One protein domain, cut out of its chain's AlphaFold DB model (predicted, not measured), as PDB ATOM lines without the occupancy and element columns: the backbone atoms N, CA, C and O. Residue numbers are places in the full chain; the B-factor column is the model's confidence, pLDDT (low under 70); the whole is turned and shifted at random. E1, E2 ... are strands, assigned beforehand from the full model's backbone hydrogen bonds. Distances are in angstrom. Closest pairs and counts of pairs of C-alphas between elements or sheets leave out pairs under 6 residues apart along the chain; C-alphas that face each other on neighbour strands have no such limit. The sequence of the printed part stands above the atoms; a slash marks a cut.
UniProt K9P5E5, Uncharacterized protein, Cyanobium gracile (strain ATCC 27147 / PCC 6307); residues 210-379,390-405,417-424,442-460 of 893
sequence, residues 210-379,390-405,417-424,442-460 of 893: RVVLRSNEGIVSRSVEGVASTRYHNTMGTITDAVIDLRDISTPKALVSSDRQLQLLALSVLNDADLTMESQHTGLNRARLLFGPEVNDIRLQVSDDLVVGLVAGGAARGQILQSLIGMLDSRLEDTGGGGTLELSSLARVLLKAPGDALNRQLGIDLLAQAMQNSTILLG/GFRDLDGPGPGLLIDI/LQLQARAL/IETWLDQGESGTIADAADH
ATOM      1  N   ARG A 210     230.483 202.137 241.430       93.50
ATOM      2  CA  ARG A 210     230.571 201.146 240.354       93.50
ATOM      3  C   ARG A 210     230.391 199.729 240.874       93.50
ATOM      4  O   ARG A 210     231.206 199.249 241.660       93.50
ATOM      5  N   VAL A 211     229.386 199.040 240.351       92.62
ATOM      6  CA  VAL A 211     229.162 197.605 240.528       92.62
ATOM      7  C   VAL A 211     229.173 196.970 239.146       92.62
ATOM      8  O   VAL A 211     228.423 197.376 238.268       92.62
ATOM      9  N   VAL A 212     230.061 196.000 238.934       93.94
ATOM     10  CA  VAL A 212     230.137 195.247 237.678       93.94
ATOM     11  C   VAL A 212     230.125 193.766 238.017       93.94
ATOM     12  O   VAL A 212     231.069 193.267 238.632       93.94
ATOM     13  N   LEU A 213     229.066 193.074 237.615       93.88
ATOM     14  CA  LEU A 213     228.954 191.627 237.669       93.88
ATOM     15  C   LEU A 213     229.182 191.071 236.263       93.88
ATOM     16  O   LEU A 213     228.607 191.544 235.292       93.88
ATOM     17  N   ARG A 214     230.063 190.082 236.143       94.50
ATOM     18  CA  ARG A 214     230.295 189.374 234.883       94.50
ATOM     19  C   ARG A 214     230.246 187.884 235.141       94.50
ATOM     20  O   ARG A 214     231.039 187.393 235.944       94.50
ATOM     21  N   SER A 215     229.351 187.183 234.456       94.31
ATOM     22  CA  SER A 215     229.309 185.722 234.460       94.31
ATOM     23  C   SER A 215     229.585 185.180 233.060       94.31
ATOM     24  O   SER A 215     229.075 185.695 232.068       94.31
ATOM     25  N   ASN A 216     230.422 184.149 232.976       95.00
ATOM     26  CA  ASN A 216     230.675 183.406 231.748       95.00
ATOM     27  C   ASN A 216     230.564 181.917 232.072       95.00
ATOM     28  O   ASN A 216     231.412 181.359 232.775       95.00
ATOM     29  N   GLU A 217     229.491 181.299 231.597       95.38
ATOM     30  CA  GLU A 217     229.119 179.928 231.911       95.38
ATOM     31  C   GLU A 217     228.968 179.110 230.627       95.38
ATOM     32  O   GLU A 217     228.414 179.560 229.626       95.38
ATOM     33  N   GLY A 218     229.465 177.874 230.663       94.12
ATOM     34  CA  GLY A 218     229.399 176.949 229.539       94.12
ATOM     35  C   GLY A 218     229.044 175.547 230.011       94.12
ATOM     36  O   GLY A 218     229.777 174.964 230.811       94.12
ATOM     37  N   ILE A 219     227.948 174.983 229.504       94.44
ATOM     38  CA  ILE A 219     227.546 173.600 229.780       94.44
ATOM     39  C   ILE A 219     227.434 172.848 228.470       94.44
ATOM     40  O   ILE A 219     226.696 173.224 227.563       94.44
ATOM     41  N   VAL A 220     228.176 171.750 228.385       94.94
ATOM     42  CA  VAL A 220     228.259 170.940 227.179       94.94
ATOM     43  C   VAL A 220     228.000 169.484 227.540       94.94
ATOM     44  O   VAL A 220     228.812 168.851 228.211       94.94
ATOM     45  N   SER A 221     226.884 168.946 227.057       94.62
ATOM     46  CA  SER A 221     226.534 167.529 227.129       94.62
ATOM     47  C   SER A 221     226.734 166.904 225.756       94.62
ATOM     48  O   SER A 221     226.208 167.400 224.757       94.62
ATOM     49  N   ARG A 222     227.555 165.852 225.680       95.44
ATOM     50  CA  ARG A 222     227.876 165.165 224.422       95.44
ATOM     51  C   ARG A 222     227.669 163.673 224.565       95.44
ATOM     52  O   ARG A 222     228.123 163.079 225.539       95.44
ATOM     53  N   SER A 223     227.072 163.071 223.550       93.75
ATOM     54  CA  SER A 223     226.908 161.634 223.443       93.75
ATOM     55  C   SER A 223     227.020 161.187 221.989       93.75
ATOM     56  O   SER A 223     226.598 161.882 221.069       93.75
ATOM     57  N   VAL A 224     227.619 160.018 221.770       91.81
ATOM     58  CA  VAL A 224     227.640 159.396 220.442       91.81
ATOM     59  C   VAL A 224     226.438 158.469 220.290       91.81
ATOM     60  O   VAL A 224     225.699 158.608 219.328       91.81
ATOM     61  N   GLU A 225     226.215 157.571 221.255       91.56
ATOM     62  CA  GLU A 225     225.209 156.496 221.166       91.56
ATOM     63  C   GLU A 225     224.016 156.664 222.132       91.56
ATOM     64  O   GLU A 225     222.930 156.148 221.877       91.56
ATOM     65  N   GLY A 226     224.195 157.375 223.250       93.06
ATOM     66  CA  GLY A 226     223.156 157.624 224.262       93.06
ATOM     67  C   GLY A 226     222.495 159.000 224.146       93.06
ATOM     68  O   GLY A 226     222.884 159.808 223.307       93.06
ATOM     69  N   VAL A 227     221.544 159.299 225.028       93.00
ATOM     70  CA  VAL A 227     220.898 160.621 225.098       93.00
ATOM     71  C   VAL A 227     221.873 161.673 225.636       93.00
ATOM     72  O   VAL A 227     222.532 161.442 226.653       93.00
ATOM     73  N   ALA A 228     221.953 162.835 224.986       94.81
ATOM     74  CA  ALA A 228     222.649 164.003 225.527       94.81
ATOM     75  C   ALA A 228     221.637 164.908 226.237       94.81
ATOM     76  O   ALA A 228     220.795 165.511 225.586       94.81
ATOM     77  N   SER A 229     221.708 165.000 227.566       95.44
ATOM     78  CA  SER A 229     220.808 165.860 228.345       95.44
ATOM     79  C   SER A 229     221.576 167.005 228.998       95.44
ATOM     80  O   SER A 229     222.591 166.766 229.662       95.44
ATOM     81  N   THR A 230     221.089 168.232 228.817       96.38
ATOM     82  CA  THR A 230     221.576 169.448 229.476       96.38
ATOM     83  C   THR A 230     220.428 170.079 230.254       96.38
ATOM     84  O   THR A 230     219.366 170.341 229.693       96.38
ATOM     85  N   ARG A 231     220.637 170.340 231.548       95.81
ATOM     86  CA  ARG A 231     219.691 171.086 232.387       95.81
ATOM     87  C   ARG A 231     220.404 172.245 233.058       95.81
ATOM     88  O   ARG A 231     221.448 172.037 233.675       95.81
ATOM     89  N   TYR A 232     219.829 173.431 232.948       96.69
ATOM     90  CA  TYR A 232     220.345 174.650 233.550       96.69
ATOM     91  C   TYR A 232     219.226 175.375 234.290       96.69
ATOM     92  O   TYR A 232     218.170 175.621 233.713       96.69
ATOM     93  N   HIS A 233     219.475 175.701 235.556       96.44
ATOM     94  CA  HIS A 233     218.601 176.533 236.372       96.44
ATOM     95  C   HIS A 233     219.471 177.550 237.108       96.44
ATOM     96  O   HIS A 233     220.369 177.147 237.853       96.44
ATOM     97  N   ASN A 234     219.245 178.843 236.882       95.88
ATOM     98  CA  ASN A 234     220.004 179.894 237.552       95.88
ATOM     99  C   ASN A 234     219.164 181.154 237.782       95.88
ATOM    100  O   ASN A 234     218.400 181.577 236.912       95.88
ATOM    101  N   THR A 235     219.378 181.786 238.932       94.31
ATOM    102  CA  THR A 235     218.822 183.092 239.284       94.31
ATOM    103  C   THR A 235     219.973 183.998 239.698       94.31
ATOM    104  O   THR A 235     220.634 183.744 240.705       94.31
ATOM    105  N   MET A 236     220.216 185.058 238.933       93.31
ATOM    106  CA  MET A 236     221.293 186.016 239.178       93.31
ATOM    107  C   MET A 236     220.709 187.393 239.490       93.31
ATOM    108  O   MET A 236     219.847 187.871 238.764       93.31
ATOM    109  N   GLY A 237     221.176 188.028 240.566       89.62
ATOM    110  CA  GLY A 237     220.796 189.387 240.959       89.62
ATOM    111  C   GLY A 237     222.044 190.219 241.240       89.62
ATOM    112  O   GLY A 237     222.889 189.774 242.017       89.62
ATOM    113  N   THR A 238     222.178 191.399 240.630       90.62
ATOM    114  CA  THR A 238     223.383 192.241 240.812       90.62
ATOM    115  C   THR A 238     223.379 192.917 242.173       90.62
ATOM    116  O   THR A 238     224.344 192.824 242.930       90.62
ATOM    117  N   ILE A 239     222.270 193.582 242.496       94.00
ATOM    118  CA  ILE A 239     222.036 194.235 243.781       94.00
ATOM    119  C   ILE A 239     220.672 193.771 244.280       94.00
ATOM    120  O   ILE A 239     219.649 194.073 243.668       94.00
ATOM    121  N   THR A 240     220.667 193.049 245.399       96.69
ATOM    122  CA  THR A 240     219.455 192.450 245.967       96.69
ATOM    123  C   THR A 240     219.301 192.855 247.427       96.69
ATOM    124  O   THR A 240     220.276 192.787 248.173       96.69
ATOM    125  N   ASP A 241     218.093 193.249 247.841       96.69
ATOM    126  CA  ASP A 241     217.763 193.585 249.240       96.69
ATOM    127  C   ASP A 241     218.670 194.669 249.858       96.69
ATOM    128  O   ASP A 241     219.021 194.617 251.041       96.69
ATOM    129  N   ALA A 242     219.080 195.657 249.059       96.56
ATOM    130  CA  ALA A 242     220.045 196.673 249.470       96.56
ATOM    131  C   ALA A 242     219.466 198.091 249.429       96.56
ATOM    132  O   ALA A 242     218.642 198.424 248.582       96.56
ATOM    133  N   VAL A 243     219.962 198.951 250.318       97.25
ATOM    134  CA  VAL A 243     219.771 200.404 250.252       97.25
ATOM    135  C   VAL A 243     221.145 201.033 250.069       97.25
ATOM    136  O   VAL A 243     222.023 200.838 250.909       97.25
ATOM    137  N   ILE A 244     221.334 201.758 248.972       95.56
ATOM    138  CA  ILE A 244     222.570 202.467 248.647       95.56
ATOM    139  C   ILE A 244     222.236 203.956 248.621       95.56
ATOM    140  O   ILE A 244     221.454 204.408 247.790       95.56
ATOM    141  N   ASP A 245     222.807 204.697 249.566       95.88
ATOM    142  CA  ASP A 245     222.595 206.135 249.721       95.88
ATOM    143  C   ASP A 245     223.848 206.885 249.264       95.88
ATOM    144  O   ASP A 245     224.916 206.746 249.862       95.88
ATOM    145  N   LEU A 246     223.723 207.630 248.169       94.12
ATOM    146  CA  LEU A 246     224.785 208.399 247.519       94.12
ATOM    147  C   LEU A 246     224.532 209.909 247.626       94.12
ATOM    148  O   LEU A 246     225.209 210.687 246.959       94.12
ATOM    149  N   ARG A 247     223.584 210.345 248.470       93.19
ATOM    150  CA  ARG A 247     223.172 211.756 248.568       93.19
ATOM    151  C   ARG A 247     224.265 212.719 249.012       93.19
ATOM    152  O   ARG A 247     224.234 213.881 248.625       93.19
ATOM    153  N   ASP A 248     225.228 212.237 249.790       90.88
ATOM    154  CA  ASP A 248     226.339 213.045 250.308       90.88
ATOM    155  C   ASP A 248     227.568 213.061 249.374       90.88
ATOM    156  O   ASP A 248     228.629 213.573 249.741       90.88
ATOM    157  N   ILE A 249     227.466 212.467 248.180       87.94
ATOM    158  CA  ILE A 249     228.548 212.420 247.192       87.94
ATOM    159  C   ILE A 249     228.361 213.568 246.200       87.94
ATOM    160  O   ILE A 249     227.291 213.726 245.628       87.94
ATOM    161  N   SER A 250     229.410 214.355 245.961       81.50
ATOM    162  CA  SER A 250     229.410 215.374 244.906       81.50
ATOM    163  C   SER A 250     229.523 214.712 243.528       81.50
ATOM    164  O   SER A 250     230.465 213.942 243.320       81.50
ATOM    165  N   THR A 251     228.599 215.021 242.609       70.75
ATOM    166  CA  THR A 251     228.550 214.529 241.211       70.75
ATOM    167  C   THR A 251     228.690 213.003 241.069       70.75
ATOM    168  O   THR A 251     229.646 212.516 240.450       70.75
ATOM    169  N   PRO A 252     227.812 212.197 241.688       74.06
ATOM    170  CA  PRO A 252     227.904 210.755 241.598       74.06
ATOM    171  C   PRO A 252     227.601 210.294 240.170       74.06
ATOM    172  O   PRO A 252     226.480 210.367 239.676       74.06
ATOM    173  N   LYS A 253     228.622 209.727 239.527       91.06
ATOM    174  CA  LYS A 253     228.404 208.777 238.436       91.06
ATOM    175  C   LYS A 253     228.192 207.398 239.043       91.06
ATOM    176  O   LYS A 253     229.087 206.902 239.741       91.06
ATOM    177  N   ALA A 254     227.038 206.792 238.794       93.31
ATOM    178  CA  ALA A 254     226.709 205.452 239.256       93.31
ATOM    179  C   ALA A 254     226.582 204.498 238.075       93.31
ATOM    180  O   ALA A 254     225.711 204.650 237.230       93.31
ATOM    181  N   LEU A 255     227.439 203.480 238.046       95.44
ATOM    182  CA  LEU A 255     227.386 202.412 237.057       95.44
ATOM    183  C   LEU A 255     227.068 201.085 237.743       95.44
ATOM    184  O   LEU A 255     227.897 200.569 238.496       95.44
ATOM    185  N   VAL A 256     225.914 200.502 237.439       95.62
ATOM    186  CA  VAL A 256     225.581 199.113 237.774       95.62
ATOM    187  C   VAL A 256     225.490 198.347 236.465       95.62
ATOM    188  O   VAL A 256     224.595 198.591 235.669       95.62
ATOM    189  N   SER A 257     226.433 197.446 236.221       95.81
ATOM    190  CA  SER A 257     226.464 196.614 235.019       95.81
ATOM    191  C   SER A 257     226.472 195.142 235.411       95.81
ATOM    192  O   SER A 257     227.179 194.746 236.341       95.81
ATOM    193  N   SER A 258     225.679 194.341 234.715       96.00
ATOM    194  CA  SER A 258     225.636 192.898 234.875       96.00
ATOM    195  C   SER A 258     225.560 192.228 233.523       96.00
ATOM    196  O   SER A 258     224.523 192.255 232.868       96.00
ATOM    197  N   ASP A 259     226.671 191.624 233.121       96.00
ATOM    198  CA  ASP A 259     226.809 190.981 231.823       96.00
ATOM    199  C   ASP A 259     226.923 189.473 232.020       96.00
ATOM    200  O   ASP A 259     227.767 188.988 232.789       96.00
ATOM    201  N   ARG A 260     226.108 188.707 231.300       95.75
ATOM    202  CA  ARG A 260     226.175 187.249 231.328       95.75
ATOM    203  C   ARG A 260     226.360 186.677 229.938       95.75
ATOM    204  O   ARG A 260     225.548 186.900 229.055       95.75
ATOM    205  N   GLN A 261     227.382 185.846 229.783       96.38
ATOM    206  CA  GLN A 261     227.566 184.997 228.612       96.38
ATOM    207  C   GLN A 261     227.241 183.556 228.996       96.38
ATOM    208  O   GLN A 261     227.865 183.003 229.903       96.38
ATOM    209  N   LEU A 262     226.263 182.948 228.326       96.00
ATOM    210  CA  LEU A 262     225.827 181.581 228.597       96.00
ATOM    211  C   LEU A 262     225.887 180.744 227.321       96.00
ATOM    212  O   LEU A 262     225.197 181.024 226.345       96.00
ATOM    213  N   GLN A 263     226.691 179.683 227.336       96.81
ATOM    214  CA  GLN A 263     226.794 178.730 226.232       96.81
ATOM    215  C   GLN A 263     226.252 177.368 226.661       96.81
ATOM    216  O   GLN A 263     226.840 176.691 227.506       96.81
ATOM    217  N   LEU A 264     225.146 176.931 226.064       96.25
ATOM    218  CA  LEU A 264     224.550 175.623 226.331       96.25
ATOM    219  C   LEU A 264     224.613 174.764 225.075       96.25
ATOM    220  O   LEU A 264     224.148 175.170 224.018       96.25
ATOM    221  N   LEU A 265     225.162 173.558 225.184       95.81
ATOM    222  CA  LEU A 265     225.210 172.602 224.084       95.81
ATOM    223  C   LEU A 265     224.709 171.238 224.555       95.81
ATOM    224  O   LEU A 265     225.278 170.649 225.474       95.81
ATOM    225  N   ALA A 266     223.680 170.716 223.894       94.94
ATOM    226  CA  ALA A 266     223.285 169.314 223.965       94.94
ATOM    227  C   ALA A 266     223.512 168.686 222.584       94.94
ATOM    228  O   ALA A 266     222.877 169.070 221.604       94.94
ATOM    229  N   LEU A 267     224.475 167.768 222.500       94.44
ATOM    230  CA  LEU A 267     224.920 167.147 221.254       94.44
ATOM    231  C   LEU A 267     224.842 165.624 221.369       94.44
ATOM    232  O   LEU A 267     225.664 165.015 222.052       94.44
ATOM    233  N   SER A 268     223.907 165.007 220.657       93.00
ATOM    234  CA  SER A 268     223.822 163.560 220.481       93.00
ATOM    235  C   SER A 268     223.951 163.194 219.007       93.00
ATOM    236  O   SER A 268     223.218 163.718 218.177       93.00
ATOM    237  N   VAL A 269     224.894 162.316 218.656       91.06
ATOM    238  CA  VAL A 269     225.158 161.970 217.244       91.06
ATOM    239  C   VAL A 269     224.155 160.955 216.699       91.06
ATOM    240  O   VAL A 269     223.725 161.092 215.561       91.06
ATOM    241  N   LEU A 270     223.802 159.930 217.481       90.56
ATOM    242  CA  LEU A 270     222.951 158.817 217.029       90.56
ATOM    243  C   LEU A 270     221.619 158.711 217.783       90.56
ATOM    244  O   LEU A 270     220.816 157.839 217.465       90.56
ATOM    245  N   ASN A 271     221.391 159.544 218.800       92.31
ATOM    246  CA  ASN A 271     220.247 159.430 219.703       92.31
ATOM    247  C   ASN A 271     219.629 160.810 219.980       92.31
ATOM    248  O   ASN A 271     219.971 161.799 219.324       92.31
ATOM    249  N   ASP A 272     218.735 160.872 220.959       93.88
ATOM    250  CA  ASP A 272     218.035 162.085 221.360       93.88
ATOM    251  C   ASP A 272     218.973 163.091 222.048       93.88
ATOM    252  O   ASP A 272     219.957 162.724 222.709       93.88
ATOM    253  N   ALA A 273     218.643 164.373 221.913       94.75
ATOM    254  CA  ALA A 273     219.215 165.449 222.704       94.75
ATOM    255  C   ALA A 273     218.091 166.229 223.397       94.75
ATOM    256  O   ALA A 273     217.158 166.692 222.741       94.75
ATOM    257  N   ASP A 274     218.211 166.384 224.713       96.00
ATOM    258  CA  ASP A 274     217.267 167.117 225.552       96.00
ATOM    259  C   ASP A 274     217.975 168.331 226.172       96.00
ATOM    260  O   ASP A 274     219.012 168.193 226.829       96.00
ATOM    261  N   LEU A 275     217.399 169.521 226.021       96.38
ATOM    262  CA  LEU A 275     217.882 170.748 226.647       96.38
ATOM    263  C   LEU A 275     216.756 171.424 227.429       96.38
ATOM    264  O   LEU A 275     215.715 171.758 226.878       96.38
ATOM    265  N   THR A 276     216.974 171.662 228.718       96.94
ATOM    266  CA  THR A 276     216.065 172.461 229.547       96.94
ATOM    267  C   THR A 276     216.848 173.600 230.175       96.94
ATOM    268  O   THR A 276     217.835 173.366 230.873       96.94
ATOM    269  N   MET A 277     216.410 174.827 229.932       96.81
ATOM    270  CA  MET A 277     216.982 176.032 230.505       96.81
ATOM    271  C   MET A 277     215.876 176.829 231.179       96.81
ATOM    272  O   MET A 277     214.887 177.168 230.541       96.81
ATOM    273  N   GLU A 278     216.075 177.151 232.447       97.56
ATOM    274  CA  GLU A 278     215.262 178.106 233.186       97.56
ATOM    275  C   GLU A 278     216.209 179.125 233.806       97.56
ATOM    276  O   GLU A 278     217.120 178.784 234.561       97.56
ATOM    277  N   SER A 279     216.062 180.383 233.427       96.50
ATOM    278  CA  SER A 279     217.011 181.403 233.826       96.50
ATOM    279  C   SER A 279     216.327 182.716 234.133       96.50
ATOM    280  O   SER A 279     215.607 183.244 233.295       96.50
ATOM    281  N   GLN A 280     216.694 183.307 235.264       97.50
ATOM    282  CA  GLN A 280     216.323 184.669 235.619       97.50
ATOM    283  C   GLN A 280     217.575 185.498 235.914       97.50
ATOM    284  O   GLN A 280     218.414 185.104 236.723       97.50
ATOM    285  N   HIS A 281     217.708 186.648 235.267       97.12
ATOM    286  CA  HIS A 281     218.799 187.590 235.473       97.12
ATOM    287  C   HIS A 281     218.209 188.966 235.778       97.12
ATOM    288  O   HIS A 281     217.475 189.529 234.974       97.12
ATOM    289  N   THR A 282     218.500 189.496 236.963       97.38
ATOM    290  CA  THR A 282     217.972 190.772 237.439       97.38
ATOM    291  C   THR A 282     219.098 191.753 237.778       97.38
ATOM    292  O   THR A 282     220.052 191.407 238.478       97.38
ATOM    293  N   GLY A 283     218.989 192.999 237.317       96.50
ATOM    294  CA  GLY A 283     219.904 194.074 237.709       96.50
ATOM    295  C   GLY A 283     219.708 194.443 239.175       96.50
ATOM    296  O   GLY A 283     220.503 194.070 240.041       96.50
ATOM    297  N   LEU A 284     218.607 195.138 239.456       97.56
ATOM    298  CA  LEU A 284     218.195 195.549 240.797       97.56
ATOM    299  C   LEU A 284     216.982 194.732 241.253       97.56
ATOM    300  O   LEU A 284     215.984 194.681 240.543       97.56
ATOM    301  N   ASN A 285     217.045 194.107 242.428       97.81
ATOM    302  CA  ASN A 285     215.945 193.318 242.992       97.81
ATOM    303  C   ASN A 285     215.661 193.745 244.436       97.81
ATOM    304  O   ASN A 285     216.491 193.534 245.322       97.81
ATOM    305  N   ARG A 286     214.490 194.336 244.698       97.69
ATOM    306  CA  ARG A 286     214.141 194.876 246.024       97.69
ATOM    307  C   ARG A 286     215.224 195.820 246.563       97.69
ATOM    308  O   ARG A 286     215.549 195.808 247.752       97.69
ATOM    309  N   ALA A 287     215.819 196.609 245.669       97.62
ATOM    310  CA  ALA A 287     216.896 197.536 245.984       97.62
ATOM    311  C   ALA A 287     216.407 198.989 245.965       97.62
ATOM    312  O   ALA A 287     215.454 199.335 245.267       97.62
ATOM    313  N   ARG A 288     217.075 199.852 246.732       97.88
ATOM    314  CA  ARG A 288     216.842 201.298 246.745       97.88
ATOM    315  C   ARG A 288     218.140 202.043 246.483       97.88
ATOM    316  O   ARG A 288     219.100 201.843 247.225       97.88
ATOM    317  N   LEU A 289     218.156 202.903 245.471       96.38
ATOM    318  CA  LEU A 289     219.262 203.814 245.175       96.38
ATOM    319  C   LEU A 289     218.798 205.247 245.450       96.38
ATOM    320  O   LEU A 289     217.750 205.640 244.944       96.38
ATOM    321  N   LEU A 290     219.537 205.994 246.270       96.50
ATOM    322  CA  LEU A 290     219.214 207.379 246.629       96.50
ATOM    323  C   LEU A 290     220.351 208.302 246.178       96.50
ATOM    324  O   LEU A 290     221.493 208.090 246.584       96.50
ATOM    325  N   PHE A 291     220.042 209.329 245.393       95.81
ATOM    326  CA  PHE A 291     220.992 210.298 244.848       95.81
ATOM    327  C   PHE A 291     220.699 211.718 245.337       95.81
ATOM    328  O   PHE A 291     219.571 212.054 245.711       95.81
ATOM    329  N   GLY A 292     221.767 212.510 245.448       91.94
ATOM    330  CA  GLY A 292     221.743 213.858 246.019       91.94
ATOM    331  C   GLY A 292     221.263 214.911 245.024       91.94
ATOM    332  O   GLY A 292     220.997 214.575 243.879       91.94
ATOM    333  N   PRO A 293     221.198 216.188 245.436       91.56
ATOM    334  CA  PRO A 293     220.684 217.286 244.614       91.56
ATOM    335  C   PRO A 293     221.618 217.718 243.467       91.56
ATOM    336  O   PRO A 293     221.309 218.662 242.746       91.56
ATOM    337  N   GLU A 294     222.790 217.098 243.343       90.12
ATOM    338  CA  GLU A 294     223.753 217.390 242.279       90.12
ATOM    339  C   GLU A 294     223.315 216.742 240.958       90.12
ATOM    340  O   GLU A 294     222.491 215.834 240.949       90.12
ATOM    341  N   VAL A 295     223.909 217.170 239.842       85.38
ATOM    342  CA  VAL A 295     223.724 216.500 238.546       85.38
ATOM    343  C   VAL A 295     224.328 215.095 238.604       85.38
ATOM    344  O   VAL A 295     225.524 214.941 238.884       85.38
ATOM    345  N   ASN A 296     223.518 214.081 238.297       89.12
ATOM    346  CA  ASN A 296     223.900 212.674 238.392       89.12
ATOM    347  C   ASN A 296     223.921 212.003 237.014       89.12
ATOM    348  O   ASN A 296     223.109 212.301 236.146       89.12
ATOM    349  N   ASP A 297     224.865 211.081 236.817       94.94
ATOM    350  CA  ASP A 297     224.935 210.225 235.624       94.94
ATOM    351  C   ASP A 297     224.786 208.772 236.076       94.94
ATOM    352  O   ASP A 297     225.692 208.185 236.682       94.94
ATOM    353  N   ILE A 298     223.600 208.217 235.856       95.44
ATOM    354  CA  ILE A 298     223.188 206.915 236.356       95.44
ATOM    355  C   ILE A 298     223.030 205.969 235.173       95.44
ATOM    356  O   ILE A 298     222.182 206.152 234.307       95.44
ATOM    357  N   ARG A 299     223.819 204.898 235.170       96.50
ATOM    358  CA  ARG A 299     223.780 203.858 234.146       96.50
ATOM    359  C   ARG A 299     223.554 202.494 234.785       96.50
ATOM    360  O   ARG A 299     224.390 201.999 235.543       96.50
ATOM    361  N   LEU A 300     222.433 201.874 234.441       96.88
ATOM    362  CA  LEU A 300     222.028 200.534 234.839       96.88
ATOM    363  C   LEU A 300     221.975 199.660 233.581       96.88
ATOM    364  O   LEU A 300     221.127 199.859 232.720       96.88
ATOM    365  N   GLN A 301     222.889 198.706 233.447       96.81
ATOM    366  CA  GLN A 301     222.972 197.836 232.274       96.81
ATOM    367  C   GLN A 301     222.890 196.380 232.705       96.81
ATOM    368  O   GLN A 301     223.689 195.915 233.516       96.81
ATOM    369  N   VAL A 302     221.926 195.652 232.165       96.88
ATOM    370  CA  VAL A 302     221.771 194.216 232.384       96.88
ATOM    371  C   VAL A 302     221.736 193.563 231.017       96.88
ATOM    372  O   VAL A 302     220.897 193.905 230.183       96.88
ATOM    373  N   SER A 303     222.677 192.663 230.762       96.56
ATOM    374  CA  SER A 303     222.820 192.034 229.460       96.56
ATOM    375  C   SER A 303     222.979 190.522 229.549       96.56
ATOM    376  O   SER A 303     223.649 189.990 230.440       96.56
ATOM    377  N   ASP A 304     222.352 189.828 228.603       96.06
ATOM    378  CA  ASP A 304     222.507 188.394 228.381       96.06
ATOM    379  C   ASP A 304     222.998 188.141 226.950       96.06
ATOM    380  O   ASP A 304     222.438 188.660 225.991       96.06
ATOM    381  N   ASP A 305     224.001 187.288 226.792       95.56
ATOM    382  CA  ASP A 305     224.450 186.740 225.513       95.56
ATOM    383  C   ASP A 305     224.371 185.214 225.584       95.56
ATOM    384  O   ASP A 305     225.223 184.534 226.169       95.56
ATOM    385  N   LEU A 306     223.280 184.682 225.046       95.00
ATOM    386  CA  LEU A 306     222.896 183.287 225.120       95.00
ATOM    387  C   LEU A 306     223.186 182.590 223.789       95.00
ATOM    388  O   LEU A 306     222.568 182.880 222.769       95.00
ATOM    389  N   VAL A 307     224.068 181.595 223.814       94.88
ATOM    390  CA  VAL A 307     224.339 180.714 222.675       94.88
ATOM    391  C   VAL A 307     223.867 179.306 223.014       94.88
ATOM    392  O   VAL A 307     224.464 178.622 223.847       94.88
ATOM    393  N   VAL A 308     222.809 178.846 222.350       94.00
ATOM    394  CA  VAL A 308     222.234 177.511 222.541       94.00
ATOM    395  C   VAL A 308     222.457 176.663 221.297       94.00
ATOM    396  O   VAL A 308     222.068 177.023 220.191       94.00
ATOM    397  N   GLY A 309     223.075 175.503 221.482       93.25
ATOM    398  CA  GLY A 309     223.203 174.464 220.473       93.25
ATOM    399  C   GLY A 309     222.410 173.226 220.872       93.25
ATOM    400  O   GLY A 309     222.635 172.658 221.944       93.25
ATOM    401  N   LEU A 310     221.524 172.772 219.992       92.19
ATOM    402  CA  LEU A 310     220.782 171.527 220.164       92.19
ATOM    403  C   LEU A 310     220.950 170.670 218.914       92.19
ATOM    404  O   LEU A 310     220.381 170.964 217.871       92.19
ATOM    405  N   VAL A 311     221.753 169.614 219.013       91.44
ATOM    406  CA  VAL A 311     222.075 168.714 217.901       91.44
ATOM    407  C   VAL A 311     221.702 167.294 218.309       91.44
ATOM    408  O   VAL A 311     222.245 166.782 219.285       91.44
ATOM    409  N   ALA A 312     220.815 166.648 217.556       90.06
ATOM    410  CA  ALA A 312     220.399 165.268 217.796       90.06
ATOM    411  C   ALA A 312     220.448 164.453 216.500       90.06
ATOM    412  O   ALA A 312     220.065 164.955 215.446       90.06
ATOM    413  N   GLY A 313     220.868 163.189 216.593       87.50
ATOM    414  CA  GLY A 313     220.647 162.187 215.546       87.50
ATOM    415  C   GLY A 313     219.249 161.563 215.608       87.50
ATOM    416  O   GLY A 313     218.757 161.050 214.606       87.50
ATOM    417  N   GLY A 314     218.622 161.600 216.790       89.31
ATOM    418  CA  GLY A 314     217.238 161.206 217.052       89.31
ATOM    419  C   GLY A 314     216.310 162.418 217.185       89.31
ATOM    420  O   GLY A 314     216.244 163.267 216.295       89.31
ATOM    421  N   ALA A 315     215.572 162.493 218.295       90.12
ATOM    422  CA  ALA A 315     214.717 163.628 218.629       90.12
ATOM    423  C   ALA A 315     215.505 164.760 219.309       90.12
ATOM    424  O   ALA A 315     216.321 164.522 220.199       90.12
ATOM    425  N   ALA A 316     215.221 166.001 218.924       91.50
ATOM    426  CA  ALA A 316     215.745 167.202 219.562       91.50
ATOM    427  C   ALA A 316     214.627 167.866 220.376       91.50
ATOM    428  O   ALA A 316     213.701 168.438 219.796       91.50
ATOM    429  N   ARG A 317     214.705 167.793 221.710       94.19
ATOM    430  CA  ARG A 317     213.752 168.454 222.611       94.19
ATOM    431  C   ARG A 317     214.420 169.607 223.338       94.19
ATOM    432  O   ARG A 317     215.460 169.427 223.967       94.19
ATOM    433  N   GLY A 318     213.819 170.784 223.277       93.62
ATOM    434  CA  GLY A 318     214.296 171.959 223.984       93.62
ATOM    435  C   GLY A 318     213.166 172.684 224.698       93.62
ATOM    436  O   GLY A 318     212.081 172.855 224.151       93.62
ATOM    437  N   GLN A 319     213.435 173.132 225.916       96.12
ATOM    438  CA  GLN A 319     212.590 174.077 226.631       96.12
ATOM    439  C   GLN A 319     213.481 175.178 227.195       96.12
ATOM    440  O   GLN A 319     214.378 174.903 227.993       96.12
ATOM    441  N   ILE A 320     213.270 176.408 226.746       95.94
ATOM    442  CA  ILE A 320     214.085 177.570 227.087       95.94
ATOM    443  C   ILE A 320     213.148 178.607 227.693       95.94
ATOM    444  O   ILE A 320     212.300 179.142 226.993       95.94
ATOM    445  N   LEU A 321     213.296 178.870 228.989       97.19
ATOM    446  CA  LEU A 321     212.630 179.958 229.694       97.19
ATOM    447  C   LEU A 321     213.707 180.920 230.179       97.19
ATOM    448  O   LEU A 321     214.566 180.549 230.986       97.19
ATOM    449  N   GLN A 322     213.684 182.142 229.670       96.62
ATOM    450  CA  GLN A 322     214.648 183.172 230.028       96.62
ATOM    451  C   GLN A 322     213.922 184.460 230.385       96.62
ATOM    452  O   GLN A 322     213.065 184.928 229.647       96.62
ATOM    453  N   SER A 323     214.289 185.028 231.529       97.69
ATOM    454  CA  SER A 323     213.812 186.319 232.003       97.69
ATOM    455  C   SER A 323     215.006 187.204 232.345       97.69
ATOM    456  O   SER A 323     215.827 186.855 233.194       97.69
ATOM    457  N   LEU A 324     215.106 188.344 231.673       97.25
ATOM    458  CA  LEU A 324     216.067 189.408 231.922       97.25
ATOM    459  C   LEU A 324     215.297 190.635 232.405       97.25
ATOM    460  O   LEU A 324     214.451 191.146 231.678       97.25
ATOM    461  N   ILE A 325     215.555 191.095 233.627       98.06
ATOM    462  CA  ILE A 325     214.827 192.208 234.247       98.06
ATOM    463  C   ILE A 325     215.826 193.269 234.717       98.06
ATOM    464  O   ILE A 325     216.674 192.995 235.564       98.06
ATOM    465  N   GLY A 326     215.723 194.499 234.218       97.50
ATOM    466  CA  GLY A 326     216.574 195.607 234.662       97.50
ATOM    467  C   GLY A 326     216.362 195.927 236.145       97.50
ATOM    468  O   GLY A 326     217.282 195.814 236.961       97.50
ATOM    469  N   MET A 327     215.122 196.262 236.506       98.31
ATOM    470  CA  MET A 327     214.684 196.576 237.869       98.31
ATOM    471  C   MET A 327     213.437 195.770 238.245       98.31
ATOM    472  O   MET A 327     212.444 195.802 237.527       98.31
ATOM    473  N   LEU A 328     213.476 195.082 239.385       97.88
ATOM    474  CA  LEU A 328     212.370 194.312 239.956       97.88
ATOM    475  C   LEU A 328     212.101 194.780 241.386       97.88
ATOM    476  O   LEU A 328     213.015 194.762 242.219       97.88
ATOM    477  N   ASP A 329     210.866 195.194 241.675       97.75
ATOM    478  CA  ASP A 329     210.423 195.659 242.998       97.75
ATOM    479  C   ASP A 329     211.379 196.705 243.619       97.75
ATOM    480  O   ASP A 329     211.631 196.717 244.826       97.75
ATOM    481  N   SER A 330     212.001 197.534 242.779       98.31
ATOM    482  CA  SER A 330     213.116 198.405 243.156       98.31
ATOM    483  C   SER A 330     212.752 199.877 243.017       98.31
ATOM    484  O   SER A 330     211.790 200.252 242.347       98.31
ATOM    485  N   ARG A 331     213.533 200.737 243.669       97.94
ATOM    486  CA  ARG A 331     213.293 202.179 243.676       97.94
ATOM    487  C   ARG A 331     214.578 202.963 243.452       97.94
ATOM    488  O   ARG A 331     215.576 202.726 244.128       97.94
ATOM    489  N   LEU A 332     214.533 203.905 242.525       97.56
ATOM    490  CA  LEU A 332     215.584 204.877 242.264       97.56
ATOM    491  C   LEU A 332     215.014 206.257 242.585       97.56
ATOM    492  O   LEU A 332     213.946 206.606 242.093       97.56
ATOM    493  N   GLU A 333     215.689 206.995 243.457       97.25
ATOM    494  CA  GLU A 333     215.328 208.369 243.806       97.25
ATOM    495  C   GLU A 333     216.520 209.262 243.511       97.25
ATOM    496  O   GLU A 333     217.563 209.122 244.151       97.25
ATOM    497  N   ASP A 334     216.350 210.171 242.567       95.25
ATOM    498  CA  ASP A 334     217.227 211.294 242.334       95.25
ATOM    499  C   ASP A 334     216.526 212.575 242.786       95.25
ATOM    500  O   ASP A 334     215.371 212.818 242.460       95.25
ATOM    501  N   THR A 335     217.199 213.344 243.638       92.00
ATOM    502  CA  THR A 335     216.692 214.642 244.109       92.00
ATOM    503  C   THR A 335     217.365 215.811 243.401       92.00
ATOM    504  O   THR A 335     216.978 216.959 243.629       92.00
ATOM    505  N   GLY A 336     218.394 215.532 242.600       76.88
ATOM    506  CA  GLY A 336     219.000 216.473 241.678       76.88
ATOM    507  C   GLY A 336     218.179 216.592 240.405       76.88
ATOM    508  O   GLY A 336     217.254 215.821 240.178       76.88
ATOM    509  N   GLY A 337     218.517 217.590 239.603       76.44
ATOM    510  CA  GLY A 337     217.968 217.765 238.263       76.44
ATOM    511  C   GLY A 337     219.094 218.011 237.268       76.44
ATOM    512  O   GLY A 337     220.202 218.398 237.666       76.44
ATOM    513  N   GLY A 338     218.827 217.807 235.982       85.94
ATOM    514  CA  GLY A 338     219.823 218.000 234.925       85.94
ATOM    515  C   GLY A 338     220.671 216.759 234.625       85.94
ATOM    516  O   GLY A 338     221.748 216.888 234.032       85.94
ATOM    517  N   GLY A 339     220.267 215.588 235.124       92.12
ATOM    518  CA  GLY A 339     221.007 214.331 235.085       92.12
ATOM    519  C   GLY A 339     220.779 213.491 233.827       92.12
ATOM    520  O   GLY A 339     219.949 213.779 232.964       92.12
ATOM    521  N   THR A 340     221.545 212.407 233.714       96.19
ATOM    522  CA  THR A 340     221.337 211.362 232.704       96.19
ATOM    523  C   THR A 340     221.004 210.045 233.387       96.19
ATOM    524  O   THR A 340     221.757 209.582 234.243       96.19
ATOM    525  N   LEU A 341     219.911 209.403 232.978       96.81
ATOM    526  CA  LEU A 341     219.547 208.054 233.403       96.81
ATOM    527  C   LEU A 341     219.478 207.128 232.191       96.81
ATOM    528  O   LEU A 341     218.618 207.278 231.329       96.81
ATOM    529  N   GLU A 342     220.350 206.128 232.151       97.56
ATOM    530  CA  GLU A 342     220.339 205.066 231.148       97.56
ATOM    531  C   GLU A 342     220.037 203.725 231.826       97.56
ATOM    532  O   GLU A 342     220.846 203.220 232.607       97.56
ATOM    533  N   LEU A 343     218.889 203.128 231.516       96.81
ATOM    534  CA  LEU A 343     218.510 201.786 231.951       96.81
ATOM    535  C   LEU A 343     218.402 200.878 230.727       96.81
ATOM    536  O   LEU A 343     217.543 201.089 229.880       96.81
ATOM    537  N   SER A 344     219.232 199.842 230.642       96.69
ATOM    538  CA  SER A 344     219.180 198.865 229.553       96.69
ATOM    539  C   SER A 344     219.051 197.430 230.063       96.69
ATOM    540  O   SER A 344     219.724 197.021 231.009       96.69
ATOM    541  N   SER A 345     218.168 196.672 229.418       95.94
ATOM    542  CA  SER A 345     217.917 195.247 229.650       95.94
ATOM    543  C   SER A 345     217.886 194.533 228.297       95.94
ATOM    544  O   SER A 345     216.841 194.448 227.647       95.94
ATOM    545  N   LEU A 346     219.059 194.117 227.819       95.44
ATOM    546  CA  LEU A 346     219.258 193.651 226.444       95.44
ATOM    547  C   LEU A 346     219.732 192.199 226.393       95.44
ATOM    548  O   LEU A 346     220.702 191.826 227.051       95.44
ATOM    549  N   ALA A 347     219.087 191.388 225.562       93.50
ATOM    550  CA  ALA A 347     219.487 190.006 225.334       93.50
ATOM    551  C   ALA A 347     219.886 189.763 223.873       93.50
ATOM    552  O   ALA A 347     219.184 190.162 222.944       93.50
ATOM    553  N   ARG A 348     220.976 189.023 223.670       93.50
ATOM    554  CA  ARG A 348     221.296 188.357 222.411       93.50
ATOM    555  C   ARG A 348     221.059 186.864 222.573       93.50
ATOM    556  O   ARG A 348     221.583 186.250 223.497       93.50
ATOM    557  N   VAL A 349     220.285 186.265 221.676       90.38
ATOM    558  CA  VAL A 349     219.995 184.831 221.672       90.38
ATOM    559  C   VAL A 349     220.347 184.254 220.310       90.38
ATOM    560  O   VAL A 349     219.717 184.564 219.301       90.38
ATOM    561  N   LEU A 350     221.354 183.387 220.299       90.00
ATOM    562  CA  LEU A 350     221.764 182.596 219.152       90.00
ATOM    563  C   LEU A 350     221.390 181.137 219.387       90.00
ATOM    564  O   LEU A 350     222.041 180.438 220.165       90.00
ATOM    565  N   LEU A 351     220.384 180.658 218.671       87.81
ATOM    566  CA  LEU A 351     219.996 179.258 218.685       87.81
ATOM    567  C   LEU A 351     220.453 178.577 217.396       87.81
ATOM    568  O   LEU A 351     220.142 179.033 216.300       87.81
ATOM    569  N   LYS A 352     221.156 177.452 217.536       88.38
ATOM    570  CA  LYS A 352     221.556 176.591 216.422       88.38
ATOM    571  C   LYS A 352     220.999 175.189 216.615       88.38
ATOM    572  O   LYS A 352     221.389 174.495 217.558       88.38
ATOM    573  N   ALA A 353     220.150 174.758 215.688       81.75
ATOM    574  CA  ALA A 353     219.712 173.371 215.590       81.75
ATOM    575  C   ALA A 353     219.945 172.863 214.158       81.75
ATOM    576  O   ALA A 353     219.490 173.497 213.210       81.75
ATOM    577  N   PRO A 354     220.656 171.744 213.946       75.44
ATOM    578  CA  PRO A 354     220.895 171.225 212.610       75.44
ATOM    579  C   PRO A 354     219.608 170.674 211.993       75.44
ATOM    580  O   PRO A 354     218.703 170.211 212.687       75.44
ATOM    581  N   GLY A 355     219.553 170.710 210.662       68.12
ATOM    582  CA  GLY A 355     218.353 170.395 209.882       68.12
ATOM    583  C   GLY A 355     217.973 168.917 209.837       68.12
ATOM    584  O   GLY A 355     216.878 168.598 209.391       68.12
ATOM    585  N   ASP A 356     218.846 168.028 210.312       69.75
ATOM    586  CA  ASP A 356     218.714 166.584 210.093       69.75
ATOM    587  C   ASP A 356     217.927 165.857 211.203       69.75
ATOM    588  O   ASP A 356     217.706 164.649 211.112       69.75
ATOM    589  N   ALA A 357     217.493 166.561 212.259       66.31
ATOM    590  CA  ALA A 357     216.725 165.950 213.345       66.31
ATOM    591  C   ALA A 357     215.309 165.573 212.871       66.31
ATOM    592  O   ALA A 357     214.516 166.436 212.495       66.31
ATOM    593  N   LEU A 358     214.978 164.279 212.938       67.38
ATOM    594  CA  LEU A 358     213.708 163.725 212.445       67.38
ATOM    595  C   LEU A 358     212.476 164.230 213.214       67.38
ATOM    596  O   LEU A 358     211.385 164.248 212.656       67.38
ATOM    597  N   ASN A 359     212.647 164.613 214.482       80.62
ATOM    598  CA  ASN A 359     211.601 165.167 215.340       80.62
ATOM    599  C   ASN A 359     212.188 166.291 216.192       80.62
ATOM    600  O   ASN A 359     213.031 166.036 217.057       80.62
ATOM    601  N   ARG A 360     211.725 167.519 215.979       84.94
ATOM    602  CA  ARG A 360     212.029 168.657 216.850       84.94
ATOM    603  C   ARG A 360     210.835 168.881 217.768       84.94
ATOM    604  O   ARG A 360     209.718 168.548 217.393       84.94
ATOM    605  N   GLN A 361     211.076 169.354 218.983       90.31
ATOM    606  CA  GLN A 361     210.069 169.887 219.903       90.31
ATOM    607  C   GLN A 361     210.762 170.971 220.715       90.31
ATOM    608  O   GLN A 361     211.538 170.662 221.618       90.31
ATOM    609  N   LEU A 362     210.548 172.228 220.357       90.62
ATOM    610  CA  LEU A 362     211.250 173.355 220.936       90.62
ATOM    611  C   LEU A 362     210.254 174.401 221.427       90.62
ATOM    612  O   LEU A 362     209.581 175.043 220.627       90.62
ATOM    613  N   GLY A 363     210.178 174.555 222.745       92.38
ATOM    614  CA  GLY A 363     209.473 175.654 223.399       92.38
ATOM    615  C   GLY A 363     210.470 176.708 223.863       92.38
ATOM    616  O   GLY A 363     211.398 176.389 224.606       92.38
ATOM    617  N   ILE A 364     210.292 177.949 223.427       93.19
ATOM    618  CA  ILE A 364     211.139 179.083 223.788       93.19
ATOM    619  C   ILE A 364     210.234 180.212 224.281       93.19
ATOM    620  O   ILE A 364     209.419 180.712 223.514       93.19
ATOM    621  N   ASP A 365     210.393 180.611 225.539       95.81
ATOM    622  CA  ASP A 365     209.793 181.809 226.134       95.81
ATOM    623  C   ASP A 365     210.931 182.725 226.591       95.81
ATOM    624  O   ASP A 365     211.693 182.401 227.512       95.81
ATOM    625  N   LEU A 366     211.091 183.836 225.879       95.06
ATOM    626  CA  LEU A 366     212.100 184.849 226.145       95.06
ATOM    627  C   LEU A 366     211.411 186.126 226.616       95.06
ATOM    628  O   LEU A 366     210.536 186.666 225.938       95.06
ATOM    629  N   LEU A 367     211.865 186.645 227.747       96.94
ATOM    630  CA  LEU A 367     211.390 187.887 228.328       96.94
ATOM    631  C   LEU A 367     212.582 188.801 228.605       96.94
ATOM    632  O   LEU A 367     213.436 188.478 229.427       96.94
ATOM    633  N   ALA A 368     212.604 189.964 227.962       96.81
ATOM    634  CA  ALA A 368     213.532 191.046 228.262       96.81
ATOM    635  C   ALA A 368     212.732 192.272 228.700       96.81
ATOM    636  O   ALA A 368     211.957 192.831 227.927       96.81
ATOM    637  N   GLN A 369     212.904 192.663 229.958       97.81
ATOM    638  CA  GLN A 369     212.111 193.684 230.619       97.81
ATOM    639  C   GLN A 369     213.003 194.748 231.261       97.81
ATOM    640  O   GLN A 369     213.953 194.401 231.966       97.81
ATOM    641  N   ALA A 370     212.727 196.040 231.064       97.50
ATOM    642  CA  ALA A 370     213.499 197.081 231.748       97.50
ATOM    643  C   ALA A 370     213.067 197.236 233.212       97.50
ATOM    644  O   ALA A 370     213.922 197.215 234.098       97.50
ATOM    645  N   MET A 371     211.763 197.339 233.491       98.38
ATOM    646  CA  MET A 371     211.245 197.570 234.846       98.38
ATOM    647  C   MET A 371     209.991 196.755 235.157       98.38
ATOM    648  O   MET A 371     209.065 196.705 234.351       98.38
ATOM    649  N   GLN A 372     209.939 196.175 236.358       98.19
ATOM    650  CA  GLN A 372     208.775 195.504 236.935       98.19
ATOM    651  C   GLN A 372     208.502 196.018 238.347       98.19
ATOM    652  O   GLN A 372     209.415 195.992 239.182       98.19
ATOM    653  N   ASN A 373     207.262 196.429 238.640       98.25
ATOM    654  CA  ASN A 373     206.840 196.879 239.976       98.25
ATOM    655  C   ASN A 373     207.809 197.894 240.609       98.25
ATOM    656  O   ASN A 373     208.081 197.859 241.811       98.25
ATOM    657  N   SER A 374     208.425 198.739 239.785       98.50
ATOM    658  CA  SER A 374     209.544 199.582 240.195       98.50
ATOM    659  C   SER A 374     209.205 201.056 240.037       98.50
ATOM    660  O   SER A 374     208.279 201.436 239.321       98.50
ATOM    661  N   THR A 375     209.948 201.909 240.734       98.38
ATOM    662  CA  THR A 375     209.737 203.360 240.701       98.38
ATOM    663  C   THR A 375     211.049 204.082 240.439       98.38
ATOM    664  O   THR A 375     212.035 203.834 241.134       98.38
ATOM    665  N   ILE A 376     211.041 204.997 239.480       97.88
ATOM    666  CA  ILE A 376     212.073 206.015 239.283       97.88
ATOM    667  C   ILE A 376     211.434 207.364 239.608       97.88
ATOM    668  O   ILE A 376     210.376 207.674 239.065       97.88
ATOM    669  N   LEU A 377     212.053 208.120 240.510       97.50
ATOM    670  CA  LEU A 377     211.704 209.503 240.829       97.50
ATOM    671  C   LEU A 377     212.939 210.358 240.559       97.50
ATOM    672  O   LEU A 377     213.975 210.062 241.156       97.50
ATOM    673  N   LEU A 378     212.833 211.360 239.695       96.50
ATOM    674  CA  LEU A 378     213.872 212.358 239.443       96.50
ATOM    675  C   LEU A 378     213.449 213.728 240.009       96.50
ATOM    676  O   LEU A 378     212.345 213.861 240.553       96.50
ATOM    677  N   GLY A 379     214.365 214.696 240.012       93.62
ATOM    678  CA  GLY A 379     214.163 216.008 240.631       93.62
ATOM    679  C   GLY A 379     213.691 217.090 239.659       93.62
ATOM    680  O   GLY A 379     213.204 216.819 238.580       93.62
ATOM    681  N   GLY A 390     214.786 194.597 225.372       95.50
ATOM    682  CA  GLY A 390     214.470 193.685 224.282       95.50
ATOM    683  C   GLY A 390     215.661 192.898 223.763       95.50
ATOM    684  O   GLY A 390     216.616 192.616 224.488       95.50
ATOM    685  N   PHE A 391     215.576 192.520 222.491       93.31
ATOM    686  CA  PHE A 391     216.517 191.622 221.836       93.31
ATOM    687  C   PHE A 391     217.243 192.358 220.718       93.31
ATOM    688  O   PHE A 391     216.699 192.562 219.630       93.31
ATOM    689  N   ARG A 392     218.488 192.753 220.995       91.12
ATOM    690  CA  ARG A 392     219.361 193.477 220.065       91.12
ATOM    691  C   ARG A 392     220.807 193.020 220.235       91.12
ATOM    692  O   ARG A 392     221.197 192.607 221.326       91.12
ATOM    693  N   ASP A 393     221.602 193.088 219.172       85.19
ATOM    694  CA  ASP A 393     223.042 192.889 219.302       85.19
ATOM    695  C   ASP A 393     223.667 194.017 220.142       85.19
ATOM    696  O   ASP A 393     223.421 195.202 219.918       85.19
ATOM    697  N   LEU A 394     224.460 193.634 221.142       75.38
ATOM    698  CA  LEU A 394     225.056 194.562 222.108       75.38
ATOM    699  C   LEU A 394     226.185 195.395 221.482       75.38
ATOM    700  O   LEU A 394     226.470 196.498 221.942       75.38
ATOM    701  N   ASP A 395     226.817 194.866 220.429       80.94
ATOM    702  CA  ASP A 395     228.024 195.429 219.818       80.94
ATOM    703  C   ASP A 395     227.759 196.162 218.486       80.94
ATOM    704  O   ASP A 395     228.689 196.725 217.895       80.94
ATOM    705  N   GLY A 396     226.524 196.167 217.967       77.25
ATOM    706  CA  GLY A 396     226.251 196.745 216.651       77.25
ATOM    707  C   GLY A 396     224.848 196.493 216.087       77.25
ATOM    708  O   GLY A 396     223.951 196.066 216.803       77.25
ATOM    709  N   PRO A 397     224.629 196.772 214.787       75.69
ATOM    710  CA  PRO A 397     223.330 196.629 214.119       75.69
ATOM    711  C   PRO A 397     222.974 195.168 213.765       75.69
ATOM    712  O   PRO A 397     222.287 194.920 212.778       75.69
ATOM    713  N   GLY A 398     223.493 194.186 214.508       73.19
ATOM    714  CA  GLY A 398     223.177 192.774 214.303       73.19
ATOM    715  C   GLY A 398     221.814 192.387 214.898       73.19
ATOM    716  O   GLY A 398     221.340 193.043 215.829       73.19
ATOM    717  N   PRO A 399     221.181 191.302 214.409       77.50
ATOM    718  CA  PRO A 399     219.950 190.804 215.007       77.50
ATOM    719  C   PRO A 399     220.225 190.293 216.423       77.50
ATOM    720  O   PRO A 399     221.126 189.478 216.640       77.50
ATOM    721  N   GLY A 400     219.428 190.751 217.387       79.69
ATOM    722  CA  GLY A 400     219.506 190.256 218.761       79.69
ATOM    723  C   GLY A 400     218.948 188.850 218.917       79.69
ATOM    724  O   GLY A 400     219.406 188.099 219.772       79.69
ATOM    725  N   LEU A 401     217.997 188.461 218.069       86.88
ATOM    726  CA  LEU A 401     217.424 187.123 218.051       86.88
ATOM    727  C   LEU A 401     217.775 186.438 216.728       86.88
ATOM    728  O   LEU A 401     217.207 186.745 215.681       86.88
ATOM    729  N   LEU A 402     218.719 185.498 216.778       87.06
ATOM    730  CA  LEU A 402     219.104 184.682 215.632       87.06
ATOM    731  C   LEU A 402     218.786 183.216 215.914       87.06
ATOM    732  O   LEU A 402     219.475 182.538 216.677       87.06
ATOM    733  N   ILE A 403     217.744 182.720 215.257       85.06
ATOM    734  CA  ILE A 403     217.331 181.323 215.326       85.06
ATOM    735  C   ILE A 403     217.662 180.672 213.983       85.06
ATOM    736  O   ILE A 403     216.983 180.878 212.982       85.06
ATOM    737  N   ASP A 404     218.742 179.900 213.961       85.69
ATOM    738  CA  ASP A 404     219.193 179.145 212.796       85.69
ATOM    739  C   ASP A 404     218.670 177.706 212.911       85.69
ATOM    740  O   ASP A 404     219.301 176.823 213.507       85.69
ATOM    741  N   ILE A 405     217.446 177.510 212.414       79.62
ATOM    742  CA  ILE A 405     216.772 176.215 212.320       79.62
ATOM    743  C   ILE A 405     216.433 175.993 210.842       79.62
ATOM    744  O   ILE A 405     215.550 176.674 210.316       79.62
ATOM    745  N   LEU A 417     207.824 174.007 216.811       86.12
ATOM    746  CA  LEU A 417     208.473 175.224 217.294       86.12
ATOM    747  C   LEU A 417     207.422 176.164 217.879       86.12
ATOM    748  O   LEU A 417     206.579 176.689 217.160       86.12
ATOM    749  N   GLN A 418     207.497 176.387 219.187       90.25
ATOM    750  CA  GLN A 418     206.746 177.424 219.881       90.25
ATOM    751  C   GLN A 418     207.746 178.474 220.345       90.25
ATOM    752  O   GLN A 418     208.570 178.198 221.219       90.25
ATOM    753  N   LEU A 419     207.701 179.653 219.734       90.94
ATOM    754  CA  LEU A 419     208.521 180.792 220.119       90.94
ATOM    755  C   LEU A 419     207.611 181.916 220.601       90.94
ATOM    756  O   LEU A 419     206.756 182.394 219.858       90.94
ATOM    757  N   GLN A 420     207.840 182.334 221.839       93.88
ATOM    758  CA  GLN A 420     207.288 183.536 222.429       93.88
ATOM    759  C   GLN A 420     208.455 184.438 222.829       93.88
ATOM    760  O   GLN A 420     209.322 184.037 223.606       93.88
ATOM    761  N   ALA A 421     208.501 185.650 222.281       93.69
ATOM    762  CA  ALA A 421     209.518 186.636 222.632       93.69
ATOM    763  C   ALA A 421     208.853 187.962 222.995       93.69
ATOM    764  O   ALA A 421     208.089 188.530 222.214       93.69
ATOM    765  N   ARG A 422     209.141 188.451 224.201       96.12
ATOM    766  CA  ARG A 422     208.523 189.650 224.768       96.12
ATOM    767  C   ARG A 422     209.593 190.653 225.174       96.12
ATOM    768  O   ARG A 422     210.438 190.356 226.020       96.12
ATOM    769  N   ALA A 423     209.546 191.831 224.565       96.31
ATOM    770  CA  ALA A 423     210.336 192.996 224.938       96.31
ATOM    771  C   ALA A 423     209.413 193.988 225.656       96.31
ATOM    772  O   ALA A 423     208.509 194.548 225.030       96.31
ATOM    773  N   LEU A 424     209.611 194.161 226.965       97.69
ATOM    774  CA  LEU A 424     208.754 194.976 227.824       97.69
ATOM    775  C   LEU A 424     209.539 196.153 228.420       97.69
ATOM    776  O   LEU A 424     210.520 195.953 229.131       97.69
ATOM    777  N   ILE A 442     211.713 205.701 225.722       98.19
ATOM    778  CA  ILE A 442     211.392 204.341 226.171       98.19
ATOM    779  C   ILE A 442     211.307 203.458 224.935       98.19
ATOM    780  O   ILE A 442     210.386 203.576 224.133       98.19
ATOM    781  N   GLU A 443     212.273 202.561 224.779       97.31
ATOM    782  CA  GLU A 443     212.443 201.784 223.561       97.31
ATOM    783  C   GLU A 443     212.393 200.283 223.829       97.31
ATOM    784  O   GLU A 443     213.134 199.738 224.655       97.31
ATOM    785  N   THR A 444     211.544 199.597 223.071       95.88
ATOM    786  CA  THR A 444     211.479 198.137 223.032       95.88
ATOM    787  C   THR A 444     211.934 197.631 221.674       95.88
ATOM    788  O   THR A 444     211.404 198.013 220.625       95.88
ATOM    789  N   TRP A 445     212.929 196.753 221.689       94.06
ATOM    790  CA  TRP A 445     213.569 196.236 220.488       94.06
ATOM    791  C   TRP A 445     213.285 194.751 220.319       94.06
ATOM    792  O   TRP A 445     213.463 193.946 221.232       94.06
ATOM    793  N   LEU A 446     212.880 194.378 219.114       90.06
ATOM    794  CA  LEU A 446     212.825 192.990 218.689       90.06
ATOM    795  C   LEU A 446     213.346 192.940 217.256       90.06
ATOM    796  O   LEU A 446     212.571 192.847 216.306       90.06
ATOM    797  N   ASP A 447     214.665 193.064 217.110       83.25
ATOM    798  CA  ASP A 447     215.308 192.974 215.800       83.25
ATOM    799  C   ASP A 447     215.280 191.515 215.338       83.25
ATOM    800  O   ASP A 447     216.135 190.695 215.690       83.25
ATOM    801  N   GLN A 448     214.258 191.191 214.550       66.88
ATOM    802  CA  GLN A 448     214.208 189.979 213.746       66.88
ATOM    803  C   GLN A 448     215.207 190.174 212.602       66.88
ATOM    804  O   GLN A 448     215.071 191.114 211.818       66.88
ATOM    805  N   GLY A 449     216.227 189.322 212.479       61.31
ATOM    806  CA  GLY A 449     217.065 189.351 211.277       61.31
ATOM    807  C   GLY A 449     216.200 189.180 210.021       61.31
ATOM    808  O   GLY A 449     215.244 188.412 210.051       61.31
ATOM    809  N   GLU A 450     216.550 189.843 208.911       54.31
ATOM    810  CA  GLU A 450     215.807 189.856 207.626       54.31
ATOM    811  C   GLU A 450     215.531 188.466 206.990       54.31
ATOM    812  O   GLU A 450     214.962 188.364 205.903       54.31
ATOM    813  N   SER A 451     215.917 187.363 207.638       55.09
ATOM    814  CA  SER A 451     215.601 186.003 207.208       55.09
ATOM    815  C   SER A 451     214.131 185.686 207.506       55.09
ATOM    816  O   SER A 451     213.810 185.091 208.534       55.09
ATOM    817  N   GLY A 452     213.245 186.096 206.595       52.41
ATOM    818  CA  GLY A 452     211.776 186.049 206.673       52.41
ATOM    819  C   GLY A 452     211.103 184.673 206.785       52.41
ATOM    820  O   GLY A 452     210.082 184.452 206.152       52.41
ATOM    821  N   THR A 453     211.642 183.735 207.567       57.22
ATOM    822  CA  THR A 453     211.027 182.421 207.829       57.22
ATOM    823  C   THR A 453     210.525 182.238 209.263       57.22
ATOM    824  O   THR A 453     209.842 181.257 209.526       57.22
ATOM    825  N   ILE A 454     210.862 183.138 210.198       59.06
ATOM    826  CA  ILE A 454     210.484 183.015 211.626       59.06
ATOM    827  C   ILE A 454     209.458 184.070 212.054       59.06
ATOM    828  O   ILE A 454     208.705 183.828 212.994       59.06
ATOM    829  N   ALA A 455     209.365 185.183 211.321       58.59
ATOM    830  CA  ALA A 455     208.453 186.283 211.628       58.59
ATOM    831  C   ALA A 455     206.975 185.848 211.700       58.59
ATOM    832  O   ALA A 455     206.241 186.356 212.539       58.59
ATOM    833  N   ASP A 456     206.566 184.864 210.891       63.31
ATOM    834  CA  ASP A 456     205.164 184.426 210.813       63.31
ATOM    835  C   ASP A 456     204.772 183.384 211.881       63.31
ATOM    836  O   ASP A 456     203.588 183.132 212.093       63.31
ATOM    837  N   ALA A 457     205.745 182.728 212.528       63.12
ATOM    838  CA  ALA A 457     205.500 181.569 213.398       63.12
ATOM    839  C   ALA A 457     205.558 181.882 214.901       63.12
ATOM    840  O   ALA A 457     205.351 180.983 215.716       63.12
ATOM    841  N   ALA A 458     205.878 183.117 215.275       70.81
ATOM    842  CA  ALA A 458     206.228 183.453 216.642       70.81
ATOM    843  C   ALA A 458     205.375 184.598 217.189       70.81
ATOM    844  O   ALA A 458     205.169 185.617 216.531       70.81
ATOM    845  N   ASP A 459     204.868 184.396 218.406       86.12
ATOM    846  CA  ASP A 459     204.122 185.410 219.143       86.12
ATOM    847  C   ASP A 459     205.131 186.404 219.723       86.12
ATOM    848  O   ASP A 459     205.923 186.096 220.624       86.12
ATOM    849  N   HIS A 460     205.157 187.584 219.121       89.38
ATOM    850  CA  HIS A 460     206.094 188.641 219.430       89.38
ATOM    851  C   HIS A 460     205.352 189.812 220.047       89.38
ATOM    852  O   HIS A 460     204.420 190.344 219.452       89.38
TER     853      HIS A 460
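AT A GLANCE: This is residues 210 to 379, 390 to 405, 417 to 424 and 442 to 460 of the 893 residues of an uncharacterized protein of Cyanobium gracile (strain ATCC 27147 / PCC 6307) (UniProt K9P5E5). The chain is wound in stacked, flattened turns, a solenoid whose two long sheets lie face to face as a sandwich, with a small third sheet carrying one of them on past a kink at one end. Four well-formed turns, E1 to E3, E4 to E6, E7 to E9 and E10 to E12, are followed by a looser end of E13 to E16, broken by cuts. The printed part has 213 residues with 16 named strands, E1 to E16 in chain order, and no named helix; its class is all strand. The sheets run E2 E5 E8 E11 E14 E16, E1 E4 E7 E10 E13 and E3 E6 E9 E12, each parallel throughout. The whole is compact, with a radius of gyration of the C-alphas of 19.6 A and spans of 64 by 32 by 27 A.

IN THESE COORDINATES: E1, residues 210 to 223, begins at C-alpha 210 (230.571, 201.146, 240.354) and is 43.1 A long. E2 is residues 228 to 240, 35.2 A, and E3 is 243 to 246. E4, 253 to 268, is 48.9 A long, E5, 273 to 285, is 34.6 A, and E6 is 288 to 291. E7, 297 to 312, is 48.6 A long, E8, 315 to 328, is 37.4 A, and E9 is 331 to 334. E10, 340 to 352, is 38.4 A long, E11, 359 to 372, is 37.3 A, and E12 is 375 to 377. E13 is 401 to 404, E14 is 417 to 424, E15 is 442 to 446, and E16, 458 to 460, ends at C-alpha 460 (206.094, 188.641, 219.430).

HOW THE PARTS SIT: The sheet E2 E5 E8 E11 E14 E16 and the sheet E1 E4 E7 E10 E13 form a sandwich, two sheets face to face; the parts that face each other are 10.0 A centre to centre, with their best planes 3 degrees apart. The chain changes sheet at the links E1 to E2, E4 to E5, E7 to E8 and E10 to E11. Neighbours E1 and E4 are parallel at 1 degree, with N 211 and O 255 2.8 A apart, within hydrogen-bond range. Neighbours E8 and E11 are parallel at 1 degree, with N 318 and O 361 2.8 A apart, within hydrogen-bond range; E8 bends by 55 degrees at residue 325, and E11 bends at residue 369 by 61 degrees. E2 runs on into E3 across a break of 2 residues, at 51 degrees. E6 and E9 are parallel, with N 289 and O 331 at 2.9 A. The edge strand E13 and E10 are parallel neighbours, with N 402 and O 349 2.9 A apart, and the edge strand E16 and E14 are parallel neighbours, with N 421 and O 459 3.1 A apart, both pairs within hydrogen-bond range. E15 pairs with no named strand; its residues 445 to 446 pair, parallel, with residues 390 to 391.

THE WHOLE: The C-alphas of Glu 225 and Pro 293, the two farthest apart, are 65.3 A apart. Residues 380 to 389, 406 to 416 and 425 to 441 are not printed; the C-alpha gaps are 27.7 A, 9.7 A and 9.9 A. Of the links printed whole, E15 to E16 is long. Mean pLDDT of the printed part is 90.7, with residues 355 to 358 and 448 to 457 under 70.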